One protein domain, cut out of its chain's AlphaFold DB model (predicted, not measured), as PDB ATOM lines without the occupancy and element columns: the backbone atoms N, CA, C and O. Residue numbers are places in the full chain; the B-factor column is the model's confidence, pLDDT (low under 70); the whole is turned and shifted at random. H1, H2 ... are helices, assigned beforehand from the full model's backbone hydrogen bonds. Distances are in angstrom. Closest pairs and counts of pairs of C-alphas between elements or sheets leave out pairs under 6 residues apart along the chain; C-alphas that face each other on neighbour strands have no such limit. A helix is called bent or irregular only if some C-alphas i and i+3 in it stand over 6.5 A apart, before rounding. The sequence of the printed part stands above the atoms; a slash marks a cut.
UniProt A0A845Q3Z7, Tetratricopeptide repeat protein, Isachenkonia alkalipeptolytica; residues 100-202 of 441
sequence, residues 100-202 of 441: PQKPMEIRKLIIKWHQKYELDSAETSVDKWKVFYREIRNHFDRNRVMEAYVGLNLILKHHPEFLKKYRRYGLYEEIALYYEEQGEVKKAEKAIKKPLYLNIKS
ATOM      1  N   PRO A 100      29.710  -2.127  27.494       84.31
ATOM      2  CA  PRO A 100      30.155  -1.308  28.609       84.31
ATOM      3  C   PRO A 100      29.669  -1.922  29.926       84.31
ATOM      4  O   PRO A 100      28.491  -1.846  30.276       84.31
ATOM      5  N   GLN A 101      30.584  -2.523  30.689       82.25
ATOM      6  CA  GLN A 101      30.285  -3.031  32.035       82.25
ATOM      7  C   GLN A 101      30.340  -1.922  33.093       82.25
ATOM      8  O   GLN A 101      29.599  -1.978  34.070       82.25
ATOM      9  N   LYS A 102      31.181  -0.907  32.869       84.88
ATOM     10  CA  LYS A 102      31.315   0.293  33.705       84.88
ATOM     11  C   LYS A 102      30.777   1.524  32.960       84.88
ATOM     12  O   LYS A 102      30.729   1.488  31.724       84.88
ATOM     13  N   PRO A 103      30.362   2.587  33.673       86.69
ATOM     14  CA  PRO A 103      30.038   3.868  33.054       86.69
ATOM     15  C   PRO A 103      31.205   4.397  32.217       86.69
ATOM     16  O   PRO A 103      32.375   4.163  32.526       86.69
ATOM     17  N   MET A 104      30.880   5.108  31.144       92.00
ATOM     18  CA  MET A 104      31.851   5.816  30.318       92.00
ATOM     19  C   MET A 104      31.230   7.091  29.769       92.00
ATOM     20  O   MET A 104      30.016   7.271  29.804       92.00
ATOM     21  N   GLU A 105      32.069   7.969  29.231       95.62
ATOM     22  CA  GLU A 105      31.610   9.203  28.607       95.62
ATOM     23  C   GLU A 105      30.563   8.922  27.515       95.62
ATOM     24  O   GLU A 105      30.807   8.141  26.589       95.62
ATOM     25  N   ILE A 106      29.413   9.598  27.598       96.12
ATOM     26  CA  ILE A 106      28.262   9.386  26.707       96.12
ATOM     27  C   ILE A 106      28.648   9.502  25.228       96.12
ATOM     28  O   ILE A 106      28.213   8.690  24.416       96.12
ATOM     29  N   ARG A 107      29.506  10.462  24.863       96.25
ATOM     30  CA  ARG A 107      29.963  10.630  23.474       96.25
ATOM     31  C   ARG A 107      30.696   9.390  22.962       96.25
ATOM     32  O   ARG A 107      30.404   8.909  21.870       96.25
ATOM     33  N   LYS A 108      31.600   8.832  23.774       95.62
ATOM     34  CA  LYS A 108      32.333   7.601  23.445       95.62
ATOM     35  C   LYS A 108      31.389   6.404  23.369       95.62
ATOM     36  O   LYS A 108      31.526   5.590  22.459       95.62
ATOM     37  N   LEU A 109      30.419   6.318  24.281       95.38
ATOM     38  CA  LEU A 109      29.407   5.262  24.274       95.38
ATOM     39  C   LEU A 109      28.584   5.268  22.981       95.38
ATOM     40  O   LEU A 109      28.456   4.228  22.342       95.38
ATOM     41  N   ILE A 110      28.097   6.441  22.561       95.94
ATOM     42  CA  ILE A 110      27.340   6.612  21.313       95.94
ATOM     43  C   ILE A 110      28.171   6.143  20.116       95.94
ATOM     44  O   ILE A 110      27.692   5.316  19.345       95.94
ATOM     45  N   ILE A 111      29.424   6.599  19.982       94.56
ATOM     46  CA  ILE A 111      30.308   6.192  18.873       94.56
ATOM     47  C   ILE A 111      30.452   4.668  18.829       94.56
ATOM     48  O   ILE A 111      30.289   4.052  17.775       94.56
ATOM     49  N   LYS A 112      30.702   4.040  19.981       93.06
ATOM     50  CA  LYS A 112      30.846   2.586  20.053       93.06
ATOM     51  C   LYS A 112      29.539   1.842  19.769       93.06
ATOM     52  O   LYS A 112      29.584   0.761  19.187       93.06
ATOM     53  N   TRP A 113      28.379   2.398  20.122       93.81
ATOM     54  CA  TRP A 113      27.082   1.836  19.737       93.81
ATOM     55  C   TRP A 113      26.807   1.948  18.242       93.81
ATOM     56  O   TRP A 113      26.370   0.961  17.656       93.81
ATOM     57  N   HIS A 114      27.116   3.085  17.615       92.62
ATOM     58  CA  HIS A 114      27.027   3.235  16.159       92.62
ATOM     59  C   HIS A 114      27.882   2.187  15.440       92.62
ATOM     60  O   HIS A 114      27.387   1.518  14.534       92.62
ATOM     61  N   GLN A 115      29.121   1.982  15.899       89.12
ATOM     62  CA  GLN A 115      30.028   0.970  15.351       89.12
ATOM     63  C   GLN A 115      29.515  -0.456  15.573       89.12
ATOM     64  O   GLN A 115      29.451  -1.237  14.631       89.12
ATOM     65  N   LYS A 116      29.133  -0.799  16.809       87.88
ATOM     66  CA  LYS A 116      28.693  -2.152  17.164       87.88
ATOM     67  C   LYS A 116      27.404  -2.547  16.457       87.88
ATOM     68  O   LYS A 116      27.307  -3.666  15.978       87.88
ATOM     69  N   TYR A 117      26.401  -1.672  16.482       89.75
ATOM     70  CA  TYR A 117      25.040  -1.983  16.044       89.75
ATOM     71  C   TYR A 117      24.737  -1.532  14.619       89.75
ATOM     72  O   TYR A 117      23.614  -1.742  14.158       89.75
ATOM     73  N   GLU A 118      25.712  -0.928  13.937       89.62
ATOM     74  CA  GLU A 118      25.563  -0.409  12.579       89.62
ATOM     75  C   GLU A 118      24.296   0.467  12.467       89.62
ATOM     76  O   GLU A 118      23.405   0.231  11.640       89.62
ATOM     77  N   LEU A 119      24.163   1.441  13.379       89.62
ATOM     78  CA  LEU A 119      22.932   2.237  13.536       89.62
ATOM     79  C   LEU A 119      22.628   3.118  12.314       89.62
ATOM     80  O   LEU A 119      21.465   3.413  12.053       89.62
ATOM     81  N   ASP A 120      23.659   3.481  11.550       87.19
ATOM     82  CA  ASP A 120      23.544   4.270  10.317       87.19
ATOM     83  C   ASP A 120      23.343   3.405   9.062       87.19
ATOM     84  O   ASP A 120      23.196   3.928   7.961       87.19
ATOM     85  N   SER A 121      23.350   2.075   9.199       83.12
ATOM     86  CA  SER A 121      23.216   1.171   8.056       83.12
ATOM     87  C   SER A 121      21.759   1.012   7.622       83.12
ATOM     88  O   SER A 121      20.850   0.932   8.455       83.12
ATOM     89  N   ALA A 122      21.562   0.864   6.308       73.44
ATOM     90  CA  ALA A 122      20.271   0.588   5.675       73.44
ATOM     91  C   ALA A 122      19.699  -0.810   6.001       73.44
ATOM     92  O   ALA A 122      18.634  -1.175   5.509       73.44
ATOM     93  N   GLU A 123      20.384  -1.613   6.825       71.00
ATOM     94  CA  GLU A 123      19.902  -2.922   7.270       71.00
ATOM     95  C   GLU A 123      18.556  -2.790   8.004       71.00
ATOM     96  O   GLU A 123      18.462  -2.205   9.088       71.00
ATOM     97  N   THR A 124      17.530  -3.431   7.443       67.69
ATOM     98  CA  THR A 124      16.136  -3.410   7.918       67.69
ATOM     99  C   THR A 124      15.822  -4.478   8.969       67.69
ATOM    100  O   THR A 124      14.697  -4.569   9.465       67.69
ATOM    101  N   SER A 125      16.802  -5.310   9.334       80.00
ATOM    102  CA  SER A 125      16.602  -6.397  10.288       80.00
ATOM    103  C   SER A 125      16.224  -5.872  11.674       80.00
ATOM    104  O   SER A 125      17.001  -5.195  12.347       80.00
ATOM    105  N   VAL A 126      15.042  -6.259  12.153       87.75
ATOM    106  CA  VAL A 126      14.533  -5.890  13.487       87.75
ATOM    107  C   VAL A 126      15.407  -6.459  14.614       87.75
ATOM    108  O   VAL A 126      15.438  -5.943  15.730       87.75
ATOM    109  N   ASP A 127      16.127  -7.540  14.335       88.19
ATOM    110  CA  ASP A 127      16.912  -8.269  15.320       88.19
ATOM    111  C   ASP A 127      18.054  -7.435  15.917       88.19
ATOM    112  O   ASP A 127      18.273  -7.528  17.129       88.19
ATOM    113  N   LYS A 128      18.691  -6.545  15.135       89.25
ATOM    114  CA  LYS A 128      19.732  -5.639  15.657       89.25
ATOM    115  C   LYS A 128      19.169  -4.713  16.738       89.25
ATOM    116  O   LYS A 128      19.737  -4.593  17.823       89.25
ATOM    117  N   TRP A 129      17.978  -4.164  16.496       92.44
ATOM    118  CA  TRP A 129      17.271  -3.289  17.430       92.44
ATOM    119  C   TRP A 129      16.819  -4.030  18.688       92.44
ATOM    120  O   TRP A 129      16.877  -3.472  19.782       92.44
ATOM    121  N   LYS A 130      16.435  -5.312  18.577       92.94
ATOM    122  CA  LYS A 130      16.126  -6.143  19.756       92.94
ATOM    123  C   LYS A 130      17.341  -6.310  20.662       92.94
ATOM    124  O   LYS A 130      17.190  -6.203  21.880       92.94
ATOM    125  N   VAL A 131      18.514  -6.586  20.089       90.50
ATOM    126  CA  VAL A 131      19.758  -6.735  20.857       90.50
ATOM    127  C   VAL A 131      20.165  -5.397  21.469       90.50
ATOM    128  O   VAL A 131      20.427  -5.359  22.670       90.50
ATOM    129  N   PHE A 132      20.120  -4.309  20.696       94.12
ATOM    130  CA  PHE A 132      20.466  -2.980  21.193       94.12
ATOM    131  C   PHE A 132      19.547  -2.528  22.334       94.12
ATOM    132  O   PHE A 132      20.022  -2.129  23.391       94.12
ATOM    133  N   TYR A 133      18.232  -2.700  22.187       95.81
ATOM    134  CA  TYR A 133      17.276  -2.397  23.254       95.81
ATOM    135  C   TYR A 133      17.513  -3.219  24.525       95.81
ATOM    136  O   TYR A 133      17.338  -2.718  25.628       95.81
ATOM    137  N   ARG A 134      17.932  -4.483  24.399       93.69
ATOM    138  CA  ARG A 134      18.272  -5.313  25.562       93.69
ATOM    139  C   ARG A 134      19.507  -4.783  26.296       93.69
ATOM    140  O   ARG A 134      19.546  -4.845  27.519       93.69
ATOM    141  N   GLU A 135      20.489  -4.244  25.576       93.94
ATOM    142  CA  GLU A 135      21.618  -3.539  26.199       93.94
ATOM    143  C   GLU A 135      21.165  -2.239  26.877       93.94
ATOM    144  O   GLU A 135      21.533  -2.003  28.023       93.94
ATOM    145  N   ILE A 136      20.301  -1.449  26.233       96.38
ATOM    146  CA  ILE A 136      19.691  -0.241  26.820       96.38
ATOM    147  C   ILE A 136      18.956  -0.573  28.125       96.38
ATOM    148  O   ILE A 136      19.153   0.107  29.130       96.38
ATOM    149  N   ARG A 137      18.159  -1.647  28.139       96.19
ATOM    150  CA  ARG A 137      17.467  -2.102  29.350       96.19
ATOM    151  C   ARG A 137      18.456  -2.494  30.446       96.19
ATOM    152  O   ARG A 137      18.307  -2.051  31.571       96.19
ATOM    153  N   ASN A 138      19.534  -3.193  30.098       93.12
ATOM    154  CA  ASN A 138      20.590  -3.526  31.055       93.12
ATOM    155  C   ASN A 138      21.288  -2.277  31.635       93.12
ATOM    156  O   ASN A 138      21.689  -2.275  32.796       93.12
ATOM    157  N   HIS A 139      21.441  -1.198  30.858       95.06
ATOM    158  CA  HIS A 139      21.893   0.081  31.411       95.06
ATOM    159  C   HIS A 139      20.918   0.608  32.466       95.06
ATOM    160  O   HIS A 139      21.362   0.928  33.567       95.06
ATOM    161  N   PHE A 140      19.621   0.627  32.164       96.56
ATOM    162  CA  PHE A 140      18.591   1.048  33.113       96.56
ATOM    163  C   PHE A 140      18.615   0.202  34.396       96.56
ATOM    164  O   PHE A 140      18.776   0.754  35.478       96.56
ATOM    165  N   ASP A 141      18.609  -1.129  34.267       94.50
ATOM    166  CA  ASP A 141      18.614  -2.075  35.397       94.50
ATOM    167  C   ASP A 141      19.862  -1.935  36.296       94.50
ATOM    168  O   ASP A 141      19.860  -2.324  37.460       94.50
ATOM    169  N   ARG A 142      20.956  -1.375  35.762       93.25
ATOM    170  CA  ARG A 142      22.202  -1.084  36.493       93.25
ATOM    171  C   ARG A 142      22.298   0.362  36.980       93.25
ATOM    172  O   ARG A 142      23.404   0.838  37.229       93.25
ATOM    173  N   ASN A 143      21.172   1.067  37.061       94.69
ATOM    174  CA  ASN A 143      21.095   2.468  37.471       94.69
ATOM    175  C   ASN A 143      21.920   3.429  36.582       94.69
ATOM    176  O   ASN A 143      22.360   4.493  37.008       94.69
ATOM    177  N   ARG A 144      22.151   3.058  35.315       95.50
ATOM    178  CA  ARG A 144      22.818   3.882  34.289       95.50
ATOM    179  C   ARG A 144      21.767   4.538  33.395       95.50
ATOM    180  O   ARG A 144      21.659   4.262  32.197       95.50
ATOM    181  N   VAL A 145      20.923   5.351  34.027       97.00
ATOM    182  CA  VAL A 145      19.682   5.873  33.433       97.00
ATOM    183  C   VAL A 145      19.955   6.846  32.285       97.00
ATOM    184  O   VAL A 145      19.268   6.798  31.264       97.00
ATOM    185  N   MET A 146      21.007   7.669  32.379       96.62
ATOM    186  CA  MET A 146      21.406   8.572  31.291       96.62
ATOM    187  C   MET A 146      21.800   7.800  30.025       96.62
ATOM    188  O   MET A 146      21.392   8.170  28.924       96.62
ATOM    189  N   GLU A 147      22.569   6.720  30.163       97.12
ATOM    190  CA  GLU A 147      22.942   5.841  29.058       97.12
ATOM    191  C   GLU A 147      21.706   5.193  28.436       97.12
ATOM    192  O   GLU A 147      21.562   5.205  27.211       97.12
ATOM    193  N   ALA A 148      20.787   4.685  29.263       97.88
ATOM    194  CA  ALA A 148      19.537   4.109  28.783       97.88
ATOM    195  C   ALA A 148      18.705   5.137  27.994       97.88
ATOM    196  O   ALA A 148      18.280   4.865  26.870       97.88
ATOM    197  N   TYR A 149      18.549   6.350  28.530       98.38
ATOM    198  CA  TYR A 149      17.835   7.450  27.880       98.38
ATOM    199  C   TYR A 149      18.451   7.829  26.526       98.38
ATOM    200  O   TYR A 149      17.741   7.985  25.529       98.38
ATOM    201  N   VAL A 150      19.779   7.955  26.459       97.94
ATOM    202  CA  VAL A 150      20.498   8.255  25.214       97.94
ATOM    203  C   VAL A 150      20.335   7.126  24.199       97.94
ATOM    204  O   VAL A 150      20.032   7.397  23.038       97.94
ATOM    205  N   GLY A 151      20.485   5.870  24.621       97.44
ATOM    206  CA  GLY A 151      20.309   4.719  23.741       97.44
ATOM    207  C   GLY A 151      18.890   4.627  23.184       97.44
ATOM    208  O   GLY A 151      18.706   4.401  21.987       97.44
ATOM    209  N   LEU A 152      17.877   4.894  24.010       97.94
ATOM    210  CA  LEU A 152      16.486   4.913  23.566       97.94
ATOM    211  C   LEU A 152      16.231   6.039  22.553       97.94
ATOM    212  O   LEU A 152      15.567   5.813  21.543       97.94
ATOM    213  N   ASN A 153      16.844   7.212  22.753       97.56
ATOM    214  CA  ASN A 153      16.800   8.310  21.782       97.56
ATOM    215  C   ASN A 153      17.484   7.963  20.450       97.56
ATOM    216  O   ASN A 153      17.038   8.442  19.408       97.56
ATOM    217  N   LEU A 154      18.524   7.124  20.452       96.88
ATOM    218  CA  LEU A 154      19.111   6.611  19.209       96.88
ATOM    219  C   LEU A 154      18.120   5.708  18.467       96.88
ATOM    220  O   LEU A 154      17.948   5.862  17.260       96.88
ATOM    221  N   ILE A 155      17.402   4.826  19.167       96.00
ATOM    222  CA  ILE A 155      16.341   4.028  18.532       96.00
ATOM    223  C   ILE A 155      15.216   4.931  18.017       96.00
ATOM    224  O   ILE A 155      14.770   4.752  16.890       96.00
ATOM    225  N   LEU A 156      14.784   5.923  18.797       95.50
ATOM    226  CA  LEU A 156      13.760   6.882  18.378       95.50
ATOM    227  C   LEU A 156      14.164   7.632  17.099       95.50
ATOM    228  O   LEU A 156      13.325   7.854  16.234       95.50
ATOM    229  N   LYS A 157      15.443   8.000  16.968       94.06
ATOM    230  CA  LYS A 157      15.976   8.698  15.792       94.06
ATOM    231  C   LYS A 157      16.058   7.795  14.559       94.06
ATOM    232  O   LYS A 157      15.674   8.215  13.475       94.06
ATOM    233  N   HIS A 158      16.599   6.589  14.713       92.69
ATOM    234  CA  HIS A 158      16.964   5.735  13.579       92.69
ATOM    235  C   HIS A 158      15.883   4.712  13.208       92.69
ATOM    236  O   HIS A 158      15.813   4.277  12.062       92.69
ATOM    237  N   HIS A 159      15.050   4.297  14.164       92.62
ATOM    238  CA  HIS A 159      14.029   3.274  13.952       92.62
ATOM    239  C   HIS A 159      12.816   3.436  14.901       92.62
ATOM    240  O   HIS A 159      12.475   2.508  15.650       92.62
ATOM    241  N   PRO A 160      12.119   4.590  14.871       93.19
ATOM    242  CA  PRO A 160      11.001   4.897  15.774       93.19
ATOM    243  C   PRO A 160       9.882   3.845  15.736       93.19
ATOM    244  O   PRO A 160       9.338   3.466  16.775       93.19
ATOM    245  N   GLU A 161       9.599   3.277  14.559       91.94
ATOM    246  CA  GLU A 161       8.579   2.237  14.376       91.94
ATOM    247  C   GLU A 161       8.835   0.977  15.214       91.94
ATOM    248  O   GLU A 161       7.899   0.265  15.568       91.94
ATOM    249  N   PHE A 162      10.084   0.703  15.605       93.38
ATOM    250  CA  PHE A 162      10.377  -0.406  16.516       93.38
ATOM    251  C   PHE A 162       9.886  -0.124  17.935       93.38
ATOM    252  O   PHE A 162       9.331  -1.021  18.572       93.38
ATOM    253  N   LEU A 163      10.048   1.108  18.428       94.69
ATOM    254  CA  LEU A 163       9.535   1.476  19.747       94.69
ATOM    255  C   LEU A 163       8.015   1.375  19.774       94.69
ATOM    256  O   LEU A 163       7.457   0.797  20.702       94.69
ATOM    257  N   LYS A 164       7.366   1.864  18.715       92.88
ATOM    258  CA  LYS A 164       5.915   1.811  18.540       92.88
ATOM    259  C   LYS A 164       5.385   0.381  18.413       92.88
ATOM    260  O   LYS A 164       4.558  -0.032  19.221       92.88
ATOM    261  N   LYS A 165       5.879  -0.401  17.443       92.25
ATOM    262  CA  LYS A 165       5.386  -1.758  17.135       92.25
ATOM    263  C   LYS A 165       5.490  -2.710  18.324       92.25
ATOM    264  O   LYS A 165       4.622  -3.557  18.502       92.25
ATOM    265  N   TYR A 166       6.551  -2.584  19.119       93.50
ATOM    266  CA  TYR A 166       6.804  -3.455  20.266       93.50
ATOM    267  C   TYR A 166       6.456  -2.810  21.615       93.50
ATOM    268  O   TYR A 166       6.851  -3.361  22.637       93.50
ATOM    269  N   ARG A 167       5.774  -1.650  21.624       92.50
ATOM    270  CA  ARG A 167       5.442  -0.865  22.832       92.50
ATOM    271  C   ARG A 167       6.628  -0.650  23.785       92.50
ATOM    272  O   ARG A 167       6.494  -0.645  24.999       92.50
ATOM    273  N   ARG A 168       7.823  -0.460  23.226       95.38
ATOM    274  CA  ARG A 168       9.075  -0.256  23.981       95.38
ATOM    275  C   ARG A 168       9.300   1.196  24.403       95.38
ATOM    276  O   ARG A 168      10.297   1.503  25.044       95.38
ATOM    277  N   TYR A 169       8.394   2.091  24.022       94.56
ATOM    278  CA  TYR A 169       8.421   3.483  24.456       94.56
ATOM    279  C   TYR A 169       8.079   3.651  25.943       94.56
ATOM    280  O   TYR A 169       8.469   4.671  26.497       94.56
ATOM    281  N   GLY A 170       7.455   2.656  26.596       95.31
ATOM    282  CA  GLY A 170       7.177   2.675  28.042       95.31
ATOM    283  C   GLY A 170       8.436   2.807  28.909       95.31
ATOM    284  O   GLY A 170       8.386   3.369  29.994       95.31
ATOM    285  N   LEU A 171       9.613   2.438  28.385       97.62
ATOM    286  CA  LEU A 171      10.881   2.703  29.071       97.62
ATOM    287  C   LEU A 171      11.126   4.206  29.310       97.62
ATOM    288  O   LEU A 171      11.826   4.564  30.251       97.62
ATOM    289  N   TYR A 172      10.567   5.102  28.488       98.19
ATOM    290  CA  TYR A 172      10.646   6.541  28.757       98.19
ATOM    291  C   TYR A 172       9.870   6.956  30.011       98.19
ATOM    292  O   TYR A 172      10.282   7.916  30.655       98.19
ATOM    293  N   GLU A 173       8.792   6.252  30.355       96.62
ATOM    294  CA  GLU A 173       7.995   6.507  31.561       96.62
ATOM    295  C   GLU A 173       8.744   6.020  32.799       96.62
ATOM    296  O   GLU A 173       8.889   6.774  33.751       96.62
ATOM    297  N   GLU A 174       9.348   4.831  32.743       98.06
ATOM    298  CA  GLU A 174      10.212   4.336  33.827       98.06
ATOM    299  C   GLU A 174      11.424   5.258  34.067       98.06
ATOM    300  O   GLU A 174      11.818   5.511  35.203       98.06
ATOM    301  N   ILE A 175      12.006   5.806  32.994       98.50
ATOM    302  CA  ILE A 175      13.070   6.817  33.090       98.50
ATOM    303  C   ILE A 175      12.539   8.131  33.682       98.50
ATOM    304  O   ILE A 175      13.265   8.789  34.427       98.50
ATOM    305  N   ALA A 176      11.316   8.541  33.335       98.12
ATOM    306  CA  ALA A 176      10.710   9.746  33.887       98.12
ATOM    307  C   ALA A 176      10.482   9.601  35.395       98.12
ATOM    308  O   ALA A 176      10.995  10.433  36.139       98.12
ATOM    309  N   LEU A 177       9.862   8.496  35.821       97.56
ATOM    310  CA  LEU A 177       9.622   8.166  37.224       97.56
ATOM    311  C   LEU A 177      10.922   8.163  38.032       97.56
ATOM    312  O   LEU A 177      11.000   8.792  39.081       97.56
ATOM    313  N   TYR A 178      11.983   7.547  37.501       97.88
ATOM    314  CA  TYR A 178      13.296   7.595  38.139       97.88
ATOM    315  C   TYR A 178      13.776   9.035  38.373       97.88
ATOM    316  O   TYR A 178      14.263   9.362  39.450       97.88
ATOM    317  N   TYR A 179      13.662   9.921  37.377       98.00
ATOM    318  CA  TYR A 179      14.059  11.317  37.566       98.00
ATOM    319  C   TYR A 179      13.136  12.066  38.533       98.00
ATOM    320  O   TYR A 179      13.626  12.946  39.235       98.00
ATOM    321  N   GLU A 180      11.847  11.730  38.595       96.69
ATOM    322  CA  GLU A 180      10.915  12.288  39.582       96.69
ATOM    323  C   GLU A 180      11.320  11.915  41.009       96.69
ATOM    324  O   GLU A 180      11.407  12.803  41.855       96.69
ATOM    325  N   GLU A 181      11.681  10.653  41.256       96.44
ATOM    326  CA  GLU A 181      12.189  10.190  42.557       96.44
ATOM    327  C   GLU A 181      13.471  10.922  42.989       96.44
ATOM    328  O   GLU A 181      13.732  11.079  44.179       96.44
ATOM    329  N   GLN A 182      14.271  11.404  42.031       96.94
ATOM    330  CA  GLN A 182      15.466  12.217  42.293       96.94
ATOM    331  C   GLN A 182      15.181  13.732  42.372       96.94
ATOM    332  O   GLN A 182      16.115  14.522  42.505       96.94
ATOM    333  N   GLY A 183      13.924  14.169  42.227       96.12
ATOM    334  CA  GLY A 183      13.546  15.590  42.171       96.12
ATOM    335  C   GLY A 183      13.964  16.310  40.877       96.12
ATOM    336  O   GLY A 183      13.882  17.533  40.764       96.12
ATOM    337  N   GLU A 184      14.405  15.572  39.860       97.69
ATOM    338  CA  GLU A 184      14.932  16.080  38.589       97.69
ATOM    339  C   GLU A 184      13.814  16.290  37.549       97.69
ATOM    340  O   GLU A 184      13.857  15.785  36.421       97.69
ATOM    341  N   VAL A 185      12.811  17.094  37.913       97.44
ATOM    342  CA  VAL A 185      11.554  17.292  37.158       97.44
ATOM    343  C   VAL A 185      11.784  17.652  35.683       97.44
ATOM    344  O   VAL A 185      11.115  17.140  34.787       97.44
ATOM    345  N   LYS A 186      12.796  18.477  35.374       97.50
ATOM    346  CA  LYS A 186      13.123  18.856  33.982       97.50
ATOM    347  C   LYS A 186      13.603  17.675  33.133       97.50
ATOM    348  O   LYS A 186      13.410  17.681  31.915       97.50
ATOM    349  N   LYS A 187      14.296  16.698  33.727       98.12
ATOM    350  CA  LYS A 187      14.754  15.491  33.018       98.12
ATOM    351  C   LYS A 187      13.595  14.513  32.845       98.12
ATOM    352  O   LYS A 187      13.443  13.985  31.743       98.12
ATOM    353  N   ALA A 188      12.743  14.377  33.863       98.19
ATOM    354  CA  ALA A 188      11.507  13.606  33.775       98.19
ATOM    355  C   ALA A 188      10.596  14.119  32.648       98.19
ATOM    356  O   ALA A 188      10.256  13.363  31.736       98.19
ATOM    357  N   GLU A 189      10.343  15.434  32.601       98.06
ATOM    358  CA  GLU A 189       9.540  16.088  31.555       98.06
ATOM    359  C   GLU A 189      10.097  15.804  30.147       98.06
ATOM    360  O   GLU A 189       9.352  15.580  29.188       98.06
ATOM    361  N   LYS A 190      11.428  15.799  29.990       97.88
ATOM    362  CA  LYS A 190      12.073  15.482  28.707       97.88
ATOM    363  C   LYS A 190      11.859  14.034  28.287       97.88
ATOM    364  O   LYS A 190      11.758  13.801  27.083       97.88
ATOM    365  N   ALA A 191      11.840  13.094  29.230       98.19
ATOM    366  CA  ALA A 191      11.642  11.676  28.960       98.19
ATOM    367  C   ALA A 191      10.177  11.371  28.632       98.19
ATOM    368  O   ALA A 191       9.904  10.848  27.553       98.19
ATOM    369  N   ILE A 192       9.239  11.807  29.472       97.69
ATOM    370  CA  ILE A 192       7.811  11.491  29.321       97.69
ATOM    371  C   ILE A 192       7.173  12.103  28.061       97.69
ATOM    372  O   ILE A 192       6.203  11.580  27.526       97.69
ATOM    373  N   LYS A 193       7.768  13.159  27.487       97.06
ATOM    374  CA  LYS A 193       7.359  13.710  26.179       97.06
ATOM    375  C   LYS A 193       7.750  12.845  24.984       97.06
ATOM    376  O   LYS A 193       7.228  13.050  23.890       97.06
ATOM    377  N   LYS A 194       8.713  11.930  25.126       97.00
ATOM    378  CA  LYS A 194       9.312  11.226  23.980       97.00
ATOM    379  C   LYS A 194       8.334  10.348  23.199       97.00
ATOM    380  O   LYS A 194       8.403  10.386  21.967       97.00
ATOM    381  N   PRO A 195       7.400   9.620  23.836       95.62
ATOM    382  CA  PRO A 195       6.398   8.851  23.106       95.62
ATOM    383  C   PRO A 195       5.528   9.697  22.158       95.62
ATOM    384  O   PRO A 195       5.051   9.175  21.152       95.62
ATOM    385  N   LEU A 196       5.384  11.011  22.386       93.56
ATOM    386  CA  LEU A 196       4.622  11.895  21.493       93.56
ATOM    387  C   LEU A 196       5.234  12.030  20.089       93.56
ATOM    388  O   LEU A 196       4.505  12.286  19.135       93.56
ATOM    389  N   TYR A 197       6.542  11.797  19.930       92.75
ATOM    390  CA  TYR A 197       7.203  11.820  18.616       92.75
ATOM    391  C   TYR A 197       6.945  10.555  17.782       92.75
ATOM    392  O   TYR A 197       7.305  10.510  16.610       92.75
ATOM    393  N   LEU A 198       6.330   9.515  18.360       90.00
ATOM    394  CA  LEU A 198       6.142   8.215  17.708       90.00
ATOM    395  C   LEU A 198       4.854   8.110  16.872       90.00
ATOM    396  O   LEU A 198       4.550   7.026  16.372       90.00
ATOM    397  N   ASN A 199       4.080   9.193  16.712       84.75
ATOM    398  CA  ASN A 199       2.782   9.178  16.013       84.75
ATOM    399  C   ASN A 199       1.931   7.955  16.414       84.75
ATOM    400  O   ASN A 199       1.414   7.207  15.571       84.75
ATOM    401  N   ILE A 200       1.863   7.695  17.721       89.38
ATOM    402  CA  ILE A 200       1.090   6.592  18.290       89.38
ATOM    403  C   ILE A 200      -0.390   6.958  18.138       89.38
ATOM    404  O   ILE A 200      -0.807   8.076  18.457       89.38
ATOM    405  N   LYS A 201      -1.188   6.020  17.620       90.81
ATOM    406  CA  LYS A 201      -2.652   6.137  17.567       90.81
ATOM    407  C   LYS A 201      -3.240   5.733  18.925       90.81
ATOM    408  O   LYS A 201      -3.929   4.728  19.019       90.81
ATOM    409  N   SER A 202      -2.849   6.463  19.965       92.56
ATOM    410  CA  SER A 202      -3.295   6.289  21.349       92.56
ATOM    411  C   SER A 202      -3.285   7.642  22.064       92.56
ATOM    412  O   SER A 202      -2.467   8.520  21.754       92.56
TER     413      SER A 202
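Overview. This is residues 100 to 202 of the 441 residues of the protein "Tetratricopeptide repeat protein" of Isachenkonia alkalipeptolytica (UniProt A0A845Q3Z7). Picture a flat slab of helices with H3 in its middle: H2 packs beside it as the other arm of a hairpin, and on another side H5, itself paired with H6 in a second hairpin, packs on H3. H1 lies at one edge of the slab, loosely joined to H2 and H3, while the short H4 and H7 pack together near the last residues of H3 and the first residues of H5. You have 103 printed residues with seven named helices, H1 to H7 in chain order, and no named strand; the class is all helix. The whole is compact, with a radius of gyration of the C-alphas of 13.4 A and spans of 39 by 38 by 19 A.

Along the chain. Pass residues 100 to 105 and find C-alpha 106 at (28.262, 9.386, 26.707), where H1 begins; it runs to residue 117, 15.9 A. Next comes H2, residues 126 to 141, the longest at 22.6 A. Find C-alpha 145 at (19.682, 5.873, 33.433), from which H3 runs to residue 158, 20.0 A. H4 is residues 160 to 165, and H5, residues 168 to 181, covers 21.5 A. H5 is neither bent nor irregular, but only just: C-alphas 168 and 171 are 6.2 A apart. H6 is residues 185 to 192, and H7, residues 194 to 198, ends at C-alpha 198, (6.142, 8.215, 17.708).

Arrangement. Begin at the hub, H3. H2 touches it, with the C-alphas of Ile 136 and Ala 148 closest at 4.8 A, at a shallow tilt of 19 degrees, opposite ways. H1 only just touches H3, with 3 pairs of C-alphas within 8 A; the closest are those of Ile 106 and Glu 147, 6.8 A apart. H5 touches H3 with residues 172 to 175 alone, closest at the C-alphas of Val 145 and Ile 175, 6.7 A. H5 and H6 touch, closest at the C-alphas of Ala 176 and Ala 188, 3.9 A, at 11 degrees, opposite ways. H4 touches H7, with the C-alphas of Pro 160 and Leu 198 6.2 A apart. H1 and H6 are apart. Every O i to N i+4 pair is within hydrogen-bond range in H1, H2, H3, H4 and H6; in H5 it is 8 of 10, and in H7 0 of 1, beside 2 of 2 O i to N i+3 pairs.

Size, cuts and confidence. Look at Ala 122 and Gly 183 for the two C-alphas farthest apart, 40.0 A. The printed part has no cut. The link from H1 to H2 is short, the other links are tight. The mean pLDDT of the printed part is 93.3, and residue 124 is under 70.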